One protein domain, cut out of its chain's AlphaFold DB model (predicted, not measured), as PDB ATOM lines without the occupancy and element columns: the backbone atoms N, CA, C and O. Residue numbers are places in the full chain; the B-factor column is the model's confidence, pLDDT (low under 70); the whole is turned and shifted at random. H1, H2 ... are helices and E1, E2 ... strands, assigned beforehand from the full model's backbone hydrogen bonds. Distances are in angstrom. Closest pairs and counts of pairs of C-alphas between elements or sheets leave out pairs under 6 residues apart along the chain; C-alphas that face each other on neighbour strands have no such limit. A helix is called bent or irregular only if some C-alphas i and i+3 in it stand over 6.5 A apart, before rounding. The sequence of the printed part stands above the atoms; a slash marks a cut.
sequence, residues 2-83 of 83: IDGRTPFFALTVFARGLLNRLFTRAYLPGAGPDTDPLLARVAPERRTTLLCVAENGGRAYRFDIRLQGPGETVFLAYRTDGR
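Overview. This is residues 2 to 83 of the 83 residues of the protein "Putative protocatechuate 3,4-dioxygenase, alpha subunit" of Mycobacterium avium subsp. avium 2285 (R) (UniProt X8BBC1). This domain has little regular structure: the hairpin E1-E2 runs through its middle, short helix H2 approaches E2 with residues 47 to 50, H1 is near H2, and a small hairpin E3-E4 lies farther out. The mixed-class printed part has 82 residues, 30 in named elements, ordered E1 E2 H1 H2 E3 E4; both two-stranded sheets are antiparallel. It is only just compact, close to loose, with radius of gyration 13.7 A and spans 38 by 32 by 24 A.

Arrangement. E1, residues 8 to 13, and E2, residues 22 to 27, form a hairpin; N 9 and O 26 are 2.9 A apart. H1, residues 37 to 41, is close but not clearly touching H2, residues 44 to 50; their closest C-alphas, Leu 39 and Arg 47, are 6.6 A apart. The closest C-alphas of H2 and E2, Leu 50 and Ala 26, are 5.2 A apart. H2 is only just irregular: C-alphas 45 and 48 are 6.8 A apart. In H1 every O i to N i+4 pair is within hydrogen-bond range; in H2 0 of 3, but 3 of 4 O i to N i+3 pairs. E3, residues 53 to 55, and E4, residues 60 to 62, form a hairpin; N 55 and O 60 are 2.8 A apart.

Along the chain. E1, 15.6 A long, begins at C-alpha 8 (200.382, 221.352, 254.137); E2 is 16.3 A and H2 11.1 A long. E4 ends at C-alpha 62 (201.022, 217.495, 266.141).

Size, cuts and confidence. The C-alphas farthest apart, Gly 57 and Arg 83, are 44.9 A apart. The printed part has no cut and no long link, but residues 63 to 83 hold no named element. Residues 2 to 4 and 80 to 83 have pLDDT under 70.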
ATOM      1  N   ILE A   2     195.195 229.418 248.876       45.47
ATOM      2  CA  ILE A   2     195.380 229.388 247.420       45.47
ATOM      3  C   ILE A   2     194.425 228.307 246.910       45.47
ATOM      4  O   ILE A   2     194.578 227.146 247.294       45.47
ATOM      5  N   ASP A   3     193.402 228.698 246.154       51.53
ATOM      6  CA  ASP A   3     192.300 227.808 245.789       51.53
ATOM      7  C   ASP A   3     192.794 226.554 245.049       51.53
ATOM      8  O   ASP A   3     193.573 226.624 244.097       51.53
ATOM      9  N   GLY A   4     192.351 225.385 245.526       63.53
ATOM     10  CA  GLY A   4     192.532 224.090 244.861       63.53
ATOM     11  C   GLY A   4     193.730 223.236 245.289       63.53
ATOM     12  O   GLY A   4     193.882 222.139 244.760       63.53
ATOM     13  N   ARG A   5     194.583 223.672 246.232       73.38
ATOM     14  CA  ARG A   5     195.683 222.828 246.745       73.38
ATOM     15  C   ARG A   5     195.456 222.412 248.192       73.38
ATOM     16  O   ARG A   5     195.229 223.259 249.055       73.38
ATOM     17  N   THR A   6     195.579 221.113 248.457       88.44
ATOM     18  CA  THR A   6     195.539 220.548 249.811       88.44
ATOM     19  C   THR A   6     196.540 221.256 250.722       88.44
ATOM     20  O   THR A   6     197.715 221.351 250.361       88.44
ATOM     21  N   PRO A   7     196.117 221.760 251.894       92.06
ATOM     22  CA  PRO A   7     197.001 222.504 252.776       92.06
ATOM     23  C   PRO A   7     198.021 221.588 253.462       92.06
ATOM     24  O   PRO A   7     197.676 220.548 254.031       92.06
ATOM     25  N   PHE A   8     199.282 222.015 253.444       94.94
ATOM     26  CA  PHE A   8     200.382 221.352 254.137       94.94
ATOM     27  C   PHE A   8     201.457 222.357 254.566       94.94
ATOM     28  O   PHE A   8     201.591 223.435 253.985       94.94
ATOM     29  N   PHE A   9     202.275 221.963 255.539       95.88
ATOM     30  CA  PHE A   9     203.533 222.630 255.865       95.88
ATOM     31  C   PHE A   9     204.687 221.940 255.140       95.88
ATOM     32  O   PHE A   9     204.849 220.721 255.240       95.88
ATOM     33  N   ALA A  10     205.494 222.698 254.398       96.12
ATOM     34  CA  ALA A  10     206.745 222.194 253.838       96.12
ATOM     35  C   ALA A  10     207.816 222.189 254.933       96.12
ATOM     36  O   ALA A  10     208.089 223.229 255.530       96.12
ATOM     37  N   LEU A  11     208.428 221.033 255.189       97.19
ATOM     38  CA  LEU A  11     209.402 220.863 256.263       97.19
ATOM     39  C   LEU A  11     210.747 220.404 255.706       97.19
ATOM     40  O   LEU A  11     210.814 219.602 254.772       97.19
ATOM     41  N   THR A  12     211.821 220.903 256.311       97.56
ATOM     42  CA  THR A  12     213.192 220.456 256.049       97.56
ATOM     43  C   THR A  12     213.865 220.138 257.377       97.56
ATOM     44  O   THR A  12     213.890 220.981 258.270       97.56
ATOM     45  N   VAL A  13     214.408 218.930 257.505       96.62
ATOM     46  CA  VAL A  13     215.049 218.435 258.727       96.62
ATOM     47  C   VAL A  13     216.564 218.454 258.561       96.62
ATOM     48  O   VAL A  13     217.103 217.875 257.614       96.62
ATOM     49  N   PHE A  14     217.236 219.088 259.520       96.56
ATOM     50  CA  PHE A  14     218.684 219.058 259.705       96.56
ATOM     51  C   PHE A  14     218.979 218.488 261.091       96.56
ATOM     52  O   PHE A  14     218.342 218.881 262.067       96.56
ATOM     53  N   ALA A  15     219.936 217.571 261.189       93.62
ATOM     54  CA  ALA A  15     220.365 217.001 262.462       93.62
ATOM     55  C   ALA A  15     221.795 216.463 262.357       93.62
ATOM     56  O   ALA A  15     222.271 216.134 261.267       93.62
ATOM     57  N   ARG A  16     222.480 216.323 263.497       95.88
ATOM     58  CA  ARG A  16     223.788 215.656 263.548       95.88
ATOM     59  C   ARG A  16     223.649 214.218 263.033       95.88
ATOM     60  O   ARG A  16     222.804 213.478 263.522       95.88
ATOM     61  N   GLY A  17     224.498 213.824 262.084       93.38
ATOM     62  CA  GLY A  17     224.458 212.495 261.458       93.38
ATOM     63  C   GLY A  17     223.615 212.413 260.179       93.38
ATOM     64  O   GLY A  17     223.724 211.426 259.459       93.38
ATOM     65  N   LEU A  18     222.844 213.454 259.837       93.88
ATOM     66  CA  LEU A  18     222.215 213.579 258.522       93.88
ATOM     67  C   LEU A  18     223.161 214.315 257.567       93.88
ATOM     68  O   LEU A  18     223.269 215.538 257.609       93.88
ATOM     69  N   LEU A  19     223.838 213.559 256.696       92.56
ATOM     70  CA  LEU A  19     224.749 214.113 255.680       92.56
ATOM     71  C   LEU A  19     224.022 214.994 254.653       92.56
ATOM     72  O   LEU A  19     224.610 215.919 254.105       92.56
ATOM     73  N   ASN A  20     222.739 214.713 254.412       92.19
ATOM     74  CA  ASN A  20     221.858 215.512 253.570       92.19
ATOM     75  C   ASN A  20     220.585 215.871 254.335       92.19
ATOM     76  O   ASN A  20     220.060 215.067 255.105       92.19
ATOM     77  N   ARG A  21     220.066 217.075 254.078       94.62
ATOM     78  CA  ARG A  21     218.776 217.515 254.614       94.62
ATOM     79  C   ARG A  21     217.649 216.642 254.077       94.62
ATOM     80  O   ARG A  21     217.638 216.301 252.893       94.62
ATOM     81  N   LEU A  22     216.687 216.330 254.933       97.06
ATOM     82  CA  LEU A  22     215.517 215.553 254.547       97.06
ATOM     83  C   LEU A  22     214.325 216.481 254.371       97.06
ATOM     84  O   LEU A  22     214.036 217.295 255.246       97.06
ATOM     85  N   PHE A  23     213.621 216.353 253.253       97.62
ATOM     86  CA  PHE A  23     212.395 217.103 253.024       97.62
ATOM     87  C   PHE A  23     211.181 216.248 253.326       97.62
ATOM     88  O   PHE A  23     211.148 215.074 252.977       97.62
ATOM     89  N   THR A  24     210.147 216.840 253.903       97.75
ATOM     90  CA  THR A  24     208.846 216.186 254.048       97.75
ATOM     91  C   THR A  24     207.725 217.223 253.988       97.75
ATOM     92  O   THR A  24     207.973 218.425 253.836       97.75
ATOM     93  N   ARG A  25     206.479 216.761 254.046       97.25
ATOM     94  CA  ARG A  25     205.284 217.603 254.123       97.25
ATOM     95  C   ARG A  25     204.416 217.127 255.278       97.25
ATOM     96  O   ARG A  25     204.182 215.931 255.402       97.25
ATOM     97  N   ALA A  26     203.921 218.065 256.075       97.81
ATOM     98  CA  ALA A  26     202.946 217.792 257.123       97.81
ATOM     99  C   ALA A  26     201.574 218.285 256.661       97.81
ATOM    100  O   ALA A  26     201.324 219.490 256.593       97.81
ATOM    101  N   TYR A  27     200.715 217.354 256.269       96.75
ATOM    102  CA  TYR A  27     199.382 217.624 255.745       96.75
ATOM    103  C   TYR A  27     198.368 217.788 256.874       96.75
ATOM    104  O   TYR A  27     198.380 217.033 257.844       96.75
ATOM    105  N   LEU A  28     197.453 218.746 256.737       94.38
ATOM    106  CA  LEU A  28     196.354 218.896 257.693       94.38
ATOM    107  C   LEU A  28     195.292 217.789 257.508       94.38
ATOM    108  O   LEU A  28     195.189 217.213 256.420       94.38
ATOM    109  N   PRO A  29     194.481 217.489 258.543       91.38
ATOM    110  CA  PRO A  29     193.356 216.565 258.419       91.38
ATOM    111  C   PRO A  29     192.431 216.923 257.249       91.38
ATOM    112  O   PRO A  29     192.170 218.096 256.988       91.38
ATOM    113  N   GLY A  30     191.938 215.901 256.546       89.69
ATOM    114  CA  GLY A  30     191.162 216.056 255.308       89.69
ATOM    115  C   GLY A  30     192.000 215.979 254.025       89.69
ATOM    116  O   GLY A  30     191.444 215.915 252.932       89.69
ATOM    117  N   ALA A  31     193.330 215.930 254.135       92.94
ATOM    118  CA  ALA A  31     194.211 215.601 253.020       92.94
ATOM    119  C   ALA A  31     194.114 214.116 252.625       92.94
ATOM    120  O   ALA A  31     194.055 213.237 253.486       92.94
ATOM    121  N   GLY A  32     194.156 213.829 251.323       92.00
ATOM    122  CA  GLY A  32     194.036 212.476 250.789       92.00
ATOM    123  C   GLY A  32     194.537 212.348 249.346       92.00
ATOM    124  O   GLY A  32     194.941 213.338 248.736       92.00
ATOM    125  N   PRO A  33     194.530 211.125 248.786       91.50
ATOM    126  CA  PRO A  33     194.993 210.872 247.420       91.50
ATOM    127  C   PRO A  33     194.157 211.600 246.355       91.50
ATOM    128  O   PRO A  33     194.709 211.994 245.333       91.50
ATOM    129  N   ASP A  34     192.869 211.835 246.617       91.25
ATOM    130  CA  ASP A  34     191.975 212.554 245.699       91.25
ATOM    131  C   ASP A  34     192.207 214.071 245.713       91.25
ATOM    132  O   ASP A  34     191.775 214.782 244.808       91.25
ATOM    133  N   THR A  35     192.894 214.581 246.742       89.12
ATOM    134  CA  THR A  35     193.113 216.017 246.939       89.12
ATOM    135  C   THR A  35     194.556 216.443 246.648       89.12
ATOM    136  O   THR A  35     194.791 217.598 246.298       89.12
ATOM    137  N   ASP A  36     195.543 215.545 246.751       91.31
ATOM    138  CA  ASP A  36     196.935 215.809 246.354       91.31
ATOM    139  C   ASP A  36     197.549 214.611 245.589       91.31
ATOM    140  O   ASP A  36     197.714 213.528 246.167       91.31
ATOM    141  N   PRO A  37     197.983 214.794 244.322       91.31
ATOM    142  CA  PRO A  37     198.651 213.752 243.538       91.31
ATOM    143  C   PRO A  37     199.902 213.155 244.198       91.31
ATOM    144  O   PRO A  37     200.260 212.010 243.920       91.31
ATOM    145  N   LEU A  38     200.592 213.899 245.070       91.81
ATOM    146  CA  LEU A  38     201.715 213.366 245.840       91.81
ATOM    147  C   LEU A  38     201.246 212.265 246.792       91.81
ATOM    148  O   LEU A  38     201.877 211.213 246.848       91.81
ATOM    149  N   LEU A  39     200.130 212.470 247.499       93.75
ATOM    150  CA  LEU A  39     199.576 211.470 248.414       93.75
ATOM    151  C   LEU A  39     199.088 210.227 247.664       93.75
ATOM    152  O   LEU A  39     199.241 209.117 248.175       93.75
ATOM    153  N   ALA A  40     198.590 210.382 246.434       93.25
ATOM    154  CA  ALA A  40     198.238 209.255 245.569       93.25
ATOM    155  C   ALA A  40     199.446 208.357 245.236       93.25
ATOM    156  O   ALA A  40     199.301 207.138 245.154       93.25
ATOM    157  N   ARG A  41     200.650 208.939 245.113       94.00
ATOM    158  CA  ARG A  41     201.901 208.214 244.813       94.00
ATOM    159  C   ARG A  41     202.551 207.555 246.032       94.00
ATOM    160  O   ARG A  41     203.457 206.741 245.864       94.00
ATOM    161  N   VAL A  42     202.130 207.903 247.244       95.56
ATOM    162  CA  VAL A  42     202.614 207.274 248.480       95.56
ATOM    163  C   VAL A  42     201.815 205.995 248.732       95.56
ATOM    164  O   VAL A  42     200.587 205.997 248.608       95.56
ATOM    165  N   ALA A  43     202.506 204.914 249.105       95.88
ATOM    166  CA  ALA A  43     201.873 203.652 249.487       95.88
ATOM    167  C   ALA A  43     200.830 203.885 250.604       95.88
ATOM    168  O   ALA A  43     201.148 204.615 251.552       95.88
ATOM    169  N   PRO A  44     199.608 203.322 250.512       95.69
ATOM    170  CA  PRO A  44     198.501 203.619 251.426       95.69
ATOM    171  C   PRO A  44     198.874 203.599 252.912       95.69
ATOM    172  O   PRO A  44     198.595 204.551 253.640       95.69
ATOM    173  N   GLU A  45     199.587 202.564 253.332       95.19
ATOM    174  CA  GLU A  45     200.042 202.308 254.695       95.19
ATOM    175  C   GLU A  45     201.052 203.341 255.221       95.19
ATOM    176  O   GLU A  45     201.183 203.516 256.430       95.19
ATOM    177  N   ARG A  46     201.742 204.070 254.335       96.69
ATOM    178  CA  ARG A  46     202.716 205.106 254.709       96.69
ATOM    179  C   ARG A  46     202.135 206.516 254.732       96.69
ATOM    180  O   ARG A  46     202.765 207.414 255.291       96.69
ATOM    181  N   ARG A  47     200.956 206.742 254.142       96.00
ATOM    182  CA  ARG A  47     200.346 208.083 254.019       96.00
ATOM    183  C   ARG A  47     200.091 208.734 255.372       96.00
ATOM    184  O   ARG A  47     200.287 209.935 255.515       96.00
ATOM    185  N   THR A  48     199.723 207.937 256.371       96.06
ATOM    186  CA  THR A  48     199.475 208.402 257.744       96.06
ATOM    187  C   THR A  48     200.696 209.076 258.367       96.06
ATOM    188  O   THR A  48     200.533 209.983 259.173       96.06
ATOM    189  N   THR A  49     201.915 208.722 257.940       98.00
ATOM    190  CA  THR A  49     203.160 209.352 258.420       98.00
ATOM    191  C   THR A  49     203.352 210.793 257.938       98.00
ATOM    192  O   THR A  49     204.241 211.487 258.424       98.00
ATOM    193  N   LEU A  50     202.535 211.242 256.981       97.88
ATOM    194  CA  LEU A  50     202.523 212.604 256.448       97.88
ATOM    195  C   LEU A  50     201.354 213.440 256.993       97.88
ATOM    196  O   LEU A  50     201.269 214.624 256.678       97.88
ATOM    197  N   LEU A  51     200.449 212.850 257.782       96.88
ATOM    198  CA  LEU A  51     199.265 213.531 258.302       96.88
ATOM    199  C   LEU A  51     199.517 214.076 259.710       96.88
ATOM    200  O   LEU A  51     199.981 213.368 260.602       96.88
ATOM    201  N   CYS A  52     199.151 215.334 259.922       97.56
ATOM    202  CA  CYS A  52     199.051 215.921 261.245       97.56
ATOM    203  C   CYS A  52     197.888 215.303 262.025       97.56
ATOM    204  O   CYS A  52     196.805 215.070 261.486       97.56
ATOM    205  N   VAL A  53     198.078 215.151 263.333       96.62
ATOM    206  CA  VAL A  53     197.001 214.845 264.275       96.62
ATOM    207  C   VAL A  53     196.457 216.164 264.819       96.62
ATOM    208  O   VAL A  53     197.221 216.974 265.343       96.62
ATOM    209  N   ALA A  54     195.150 216.402 264.675       95.44
ATOM    210  CA  ALA A  54     194.500 217.551 265.300       95.44
ATOM    211  C   ALA A  54     194.452 217.373 266.820       95.44
ATOM    212  O   ALA A  54     194.017 216.341 267.325       95.44
ATOM    213  N   GLU A  55     194.843 218.414 267.543       96.06
ATOM    214  CA  GLU A  55     194.819 218.475 268.999       96.06
ATOM    215  C   GLU A  55     194.008 219.692 269.457       96.06
ATOM    216  O   GLU A  55     193.721 220.615 268.685       96.06
ATOM    217  N   ASN A  56     193.602 219.704 270.730       94.69
ATOM    218  CA  ASN A  56     192.899 220.834 271.348       94.69
ATOM    219  C   ASN A  56     191.639 221.293 270.586       94.69
ATOM    220  O   ASN A  56     191.360 222.495 270.531       94.69
ATOM    221  N   GLY A  57     190.903 220.351 269.983       90.50
ATOM    222  CA  GLY A  57     189.710 220.639 269.179       90.50
ATOM    223  C   GLY A  57     190.010 221.322 267.840       90.50
ATOM    224  O   GLY A  57     189.195 222.105 267.370       90.50
ATOM    225  N   GLY A  58     191.190 221.086 267.254       88.44
ATOM    226  CA  GLY A  58     191.608 221.683 265.978       88.44
ATOM    227  C   GLY A  58     192.350 223.016 266.114       88.44
ATOM    228  O   GLY A  58     192.630 223.667 265.110       88.44
ATOM    229  N   ARG A  59     192.693 223.424 267.344       92.56
ATOM    230  CA  ARG A  59     193.489 224.636 267.623       92.56
ATOM    231  C   ARG A  59     194.996 224.400 267.547       92.56
ATOM    232  O   ARG A  59     195.756 225.360 267.494       92.56
ATOM    233  N   ALA A  60     195.422 223.141 267.570       95.25
ATOM    234  CA  ALA A  60     196.814 222.744 267.430       95.25
ATOM    235  C   ALA A  60     196.925 221.502 266.542       95.25
ATOM    236  O   ALA A  60     195.963 220.748 266.385       95.25
ATOM    237  N   TYR A  61     198.112 221.293 265.982       96.69
ATOM    238  CA  TYR A  61     198.433 220.129 265.166       96.69
ATOM    239  C   TYR A  61     199.767 219.548 265.612       96.69
ATOM    240  O   TYR A  61     200.756 220.276 265.698       96.69
ATOM    241  N   ARG A  62     199.794 218.238 265.855       97.31
ATOM    242  CA  ARG A  62     201.022 217.495 266.141       97.31
ATOM    243  C   ARG A  62     201.466 216.720 264.911       97.31
ATOM    244  O   ARG A  62     200.661 216.054 264.261       97.31
ATOM    245  N   PHE A  63     202.759 216.796 264.617       98.19
ATOM    246  CA  PHE A  63     203.395 216.067 263.529       98.19
ATOM    247  C   PHE A  63     204.700 215.446 264.030       98.19
ATOM    248  O   PHE A  63     205.684 216.149 264.261       98.19
ATOM    249  N   ASP A  64     204.692 214.128 264.224       97.94
ATOM    250  CA  ASP A  64     205.870 213.390 264.675       97.94
ATOM    251  C   ASP A  64     206.761 213.033 263.479       97.94
ATOM    252  O   ASP A  64     206.304 212.398 262.526       97.94
ATOM    253  N   ILE A  65     208.054 213.347 263.569       97.81
ATOM    254  CA  ILE A  65     209.048 212.923 262.578       97.81
ATOM    255  C   ILE A  65     209.807 211.709 263.114       97.81
ATOM    256  O   ILE A  65     210.521 211.798 264.112       97.81
ATOM    257  N   ARG A  66     209.680 210.574 262.421       97.69
ATOM    258  CA  ARG A  66     210.436 209.342 262.682       97.69
ATOM    259  C   ARG A  66     211.476 209.168 261.581       97.69
ATOM    260  O   ARG A  66     211.112 208.953 260.430       97.69
ATOM    261  N   LEU A  67     212.757 209.280 261.938       96.12
ATOM    262  CA  LEU A  67     213.867 209.240 260.974       96.12
ATOM    263  C   LEU A  67     214.164 207.837 260.431       96.12
ATOM    264  O   LEU A  67     214.711 207.731 259.341       96.12
ATOM    265  N   GLN A  68     213.847 206.787 261.190       95.19
ATOM    266  CA  GLN A  68     214.090 205.402 260.798       95.19
ATOM    267  C   GLN A  68     213.171 204.447 261.571       95.19
ATOM    268  O   GLN A  68     212.759 204.749 262.694       95.19
ATOM    269  N   GLY A  69     212.914 203.270 260.998       96.50
ATOM    270  CA  GLY A  69     212.278 202.139 261.678       96.50
ATOM    271  C   GLY A  69     210.769 202.043 261.432       96.50
ATOM    272  O   GLY A  69     210.256 202.597 260.457       96.50
ATOM    273  N   PRO A  70     210.027 201.313 262.283       96.38
ATOM    274  CA  PRO A  70     208.579 201.195 262.148       96.38
ATOM    275  C   PRO A  70     207.894 202.569 262.167       96.38
ATOM    276  O   PRO A  70     208.069 203.357 263.096       96.38
ATOM    277  N   GLY A  71     207.105 202.855 261.128       96.50
ATOM    278  CA  GLY A  71     206.424 204.142 260.976       96.50
ATOM    279  C   GLY A  71     207.335 205.296 260.543       96.50
ATOM    280  O   GLY A  71     206.996 206.449 260.803       96.50
ATOM    281  N   GLU A  72     208.476 205.007 259.908       98.12
ATOM    282  CA  GLU A  72     209.366 206.019 259.329       98.12
ATOM    283  C   GLU A  72     208.607 207.012 258.435       98.12
ATOM    284  O   GLU A  72     207.891 206.627 257.497       98.12
ATOM    285  N   THR A  73     208.818 208.300 258.714       98.31
ATOM    286  CA  THR A  73     208.223 209.409 257.972       98.31
ATOM    287  C   THR A  73     208.640 209.352 256.509       98.31
ATOM    288  O   THR A  73     209.803 209.142 256.172       98.31
ATOM    289  N   VAL A  74     207.685 209.555 255.605       98.19
ATOM    290  CA  VAL A  74     207.999 209.664 254.179       98.19
ATOM    291  C   VAL A  74     208.814 210.940 253.934       98.19
ATOM    292  O   VAL A  74     208.349 212.053 254.193       98.19
ATOM    293  N   PHE A  75     210.020 210.775 253.393       97.12
ATOM    294  CA  PHE A  75     210.860 211.877 252.931       97.12
ATOM    295  C   PHE A  75     210.817 212.002 251.406       97.12
ATOM    296  O   PHE A  75     210.693 211.017 250.678       97.12
ATOM    297  N   LEU A  76     210.889 213.238 250.923       95.06
ATOM    298  CA  LEU A  76     210.718 213.614 249.528       95.06
ATOM    299  C   LEU A  76     212.060 214.014 248.920       95.06
ATOM    300  O   LEU A  76     212.828 214.774 249.511       95.06
ATOM    301  N   ALA A  77     212.308 213.556 247.698       90.06
ATOM    302  CA  ALA A  77     213.405 214.047 246.880       90.06
ATOM    303  C   ALA A  77     212.863 215.089 245.897       90.06
ATOM    304  O   ALA A  77     212.143 214.751 244.956       90.06
ATOM    305  N   TYR A  78     213.221 216.355 246.100       80.88
ATOM    306  CA  TYR A  78     213.026 217.385 245.085       80.88
ATOM    307  C   TYR A  78     214.265 217.406 244.206       80.88
ATOM    308  O   TYR A  78     215.331 217.860 244.622       80.88
ATOM    309  N   ARG A  79     214.141 216.868 242.996       74.50
ATOM    310  CA  ARG A  79     215.150 217.099 241.972       74.50
ATOM    311  C   ARG A  79     214.924 218.517 241.471       74.50
ATOM    312  O   ARG A  79     213.844 218.824 240.977       74.50
ATOM    313  N   THR A  80     215.915 219.383 241.642       60.22
ATOM    314  CA  THR A  80     216.003 220.559 240.785       60.22
ATOM    315  C   THR A  80     216.321 220.004 239.408       60.22
ATOM    316  O   THR A  80     217.436 219.530 239.187       60.22
ATOM    317  N   ASP A  81     215.343 219.971 238.509       55.81
ATOM    318  CA  ASP A  81     215.683 219.830 237.102       55.81
ATOM    319  C   ASP A  81     216.530 221.057 236.765       55.81
ATOM    320  O   ASP A  81     216.093 222.192 236.957       55.81
ATOM    321  N   GLY A  82     217.791 220.819 236.404       51.81
ATOM    322  CA  GLY A  82     218.726 221.867 236.025       51.81
ATOM    323  C   GLY A  82     218.223 222.549 234.763       51.81
ATOM    324  O   GLY A  82     218.486 222.075 233.660       51.81
ATOM    325  N   ARG A  83     217.483 223.638 234.940       42.09
ATOM    326  CA  ARG A  83     217.232 224.652 233.928       42.09
ATOM    327  C   ARG A  83     217.599 226.010 234.501       42.09
ATOM    328  O   ARG A  83     217.224 226.268 235.665       42.09
TER     329      ARG A  83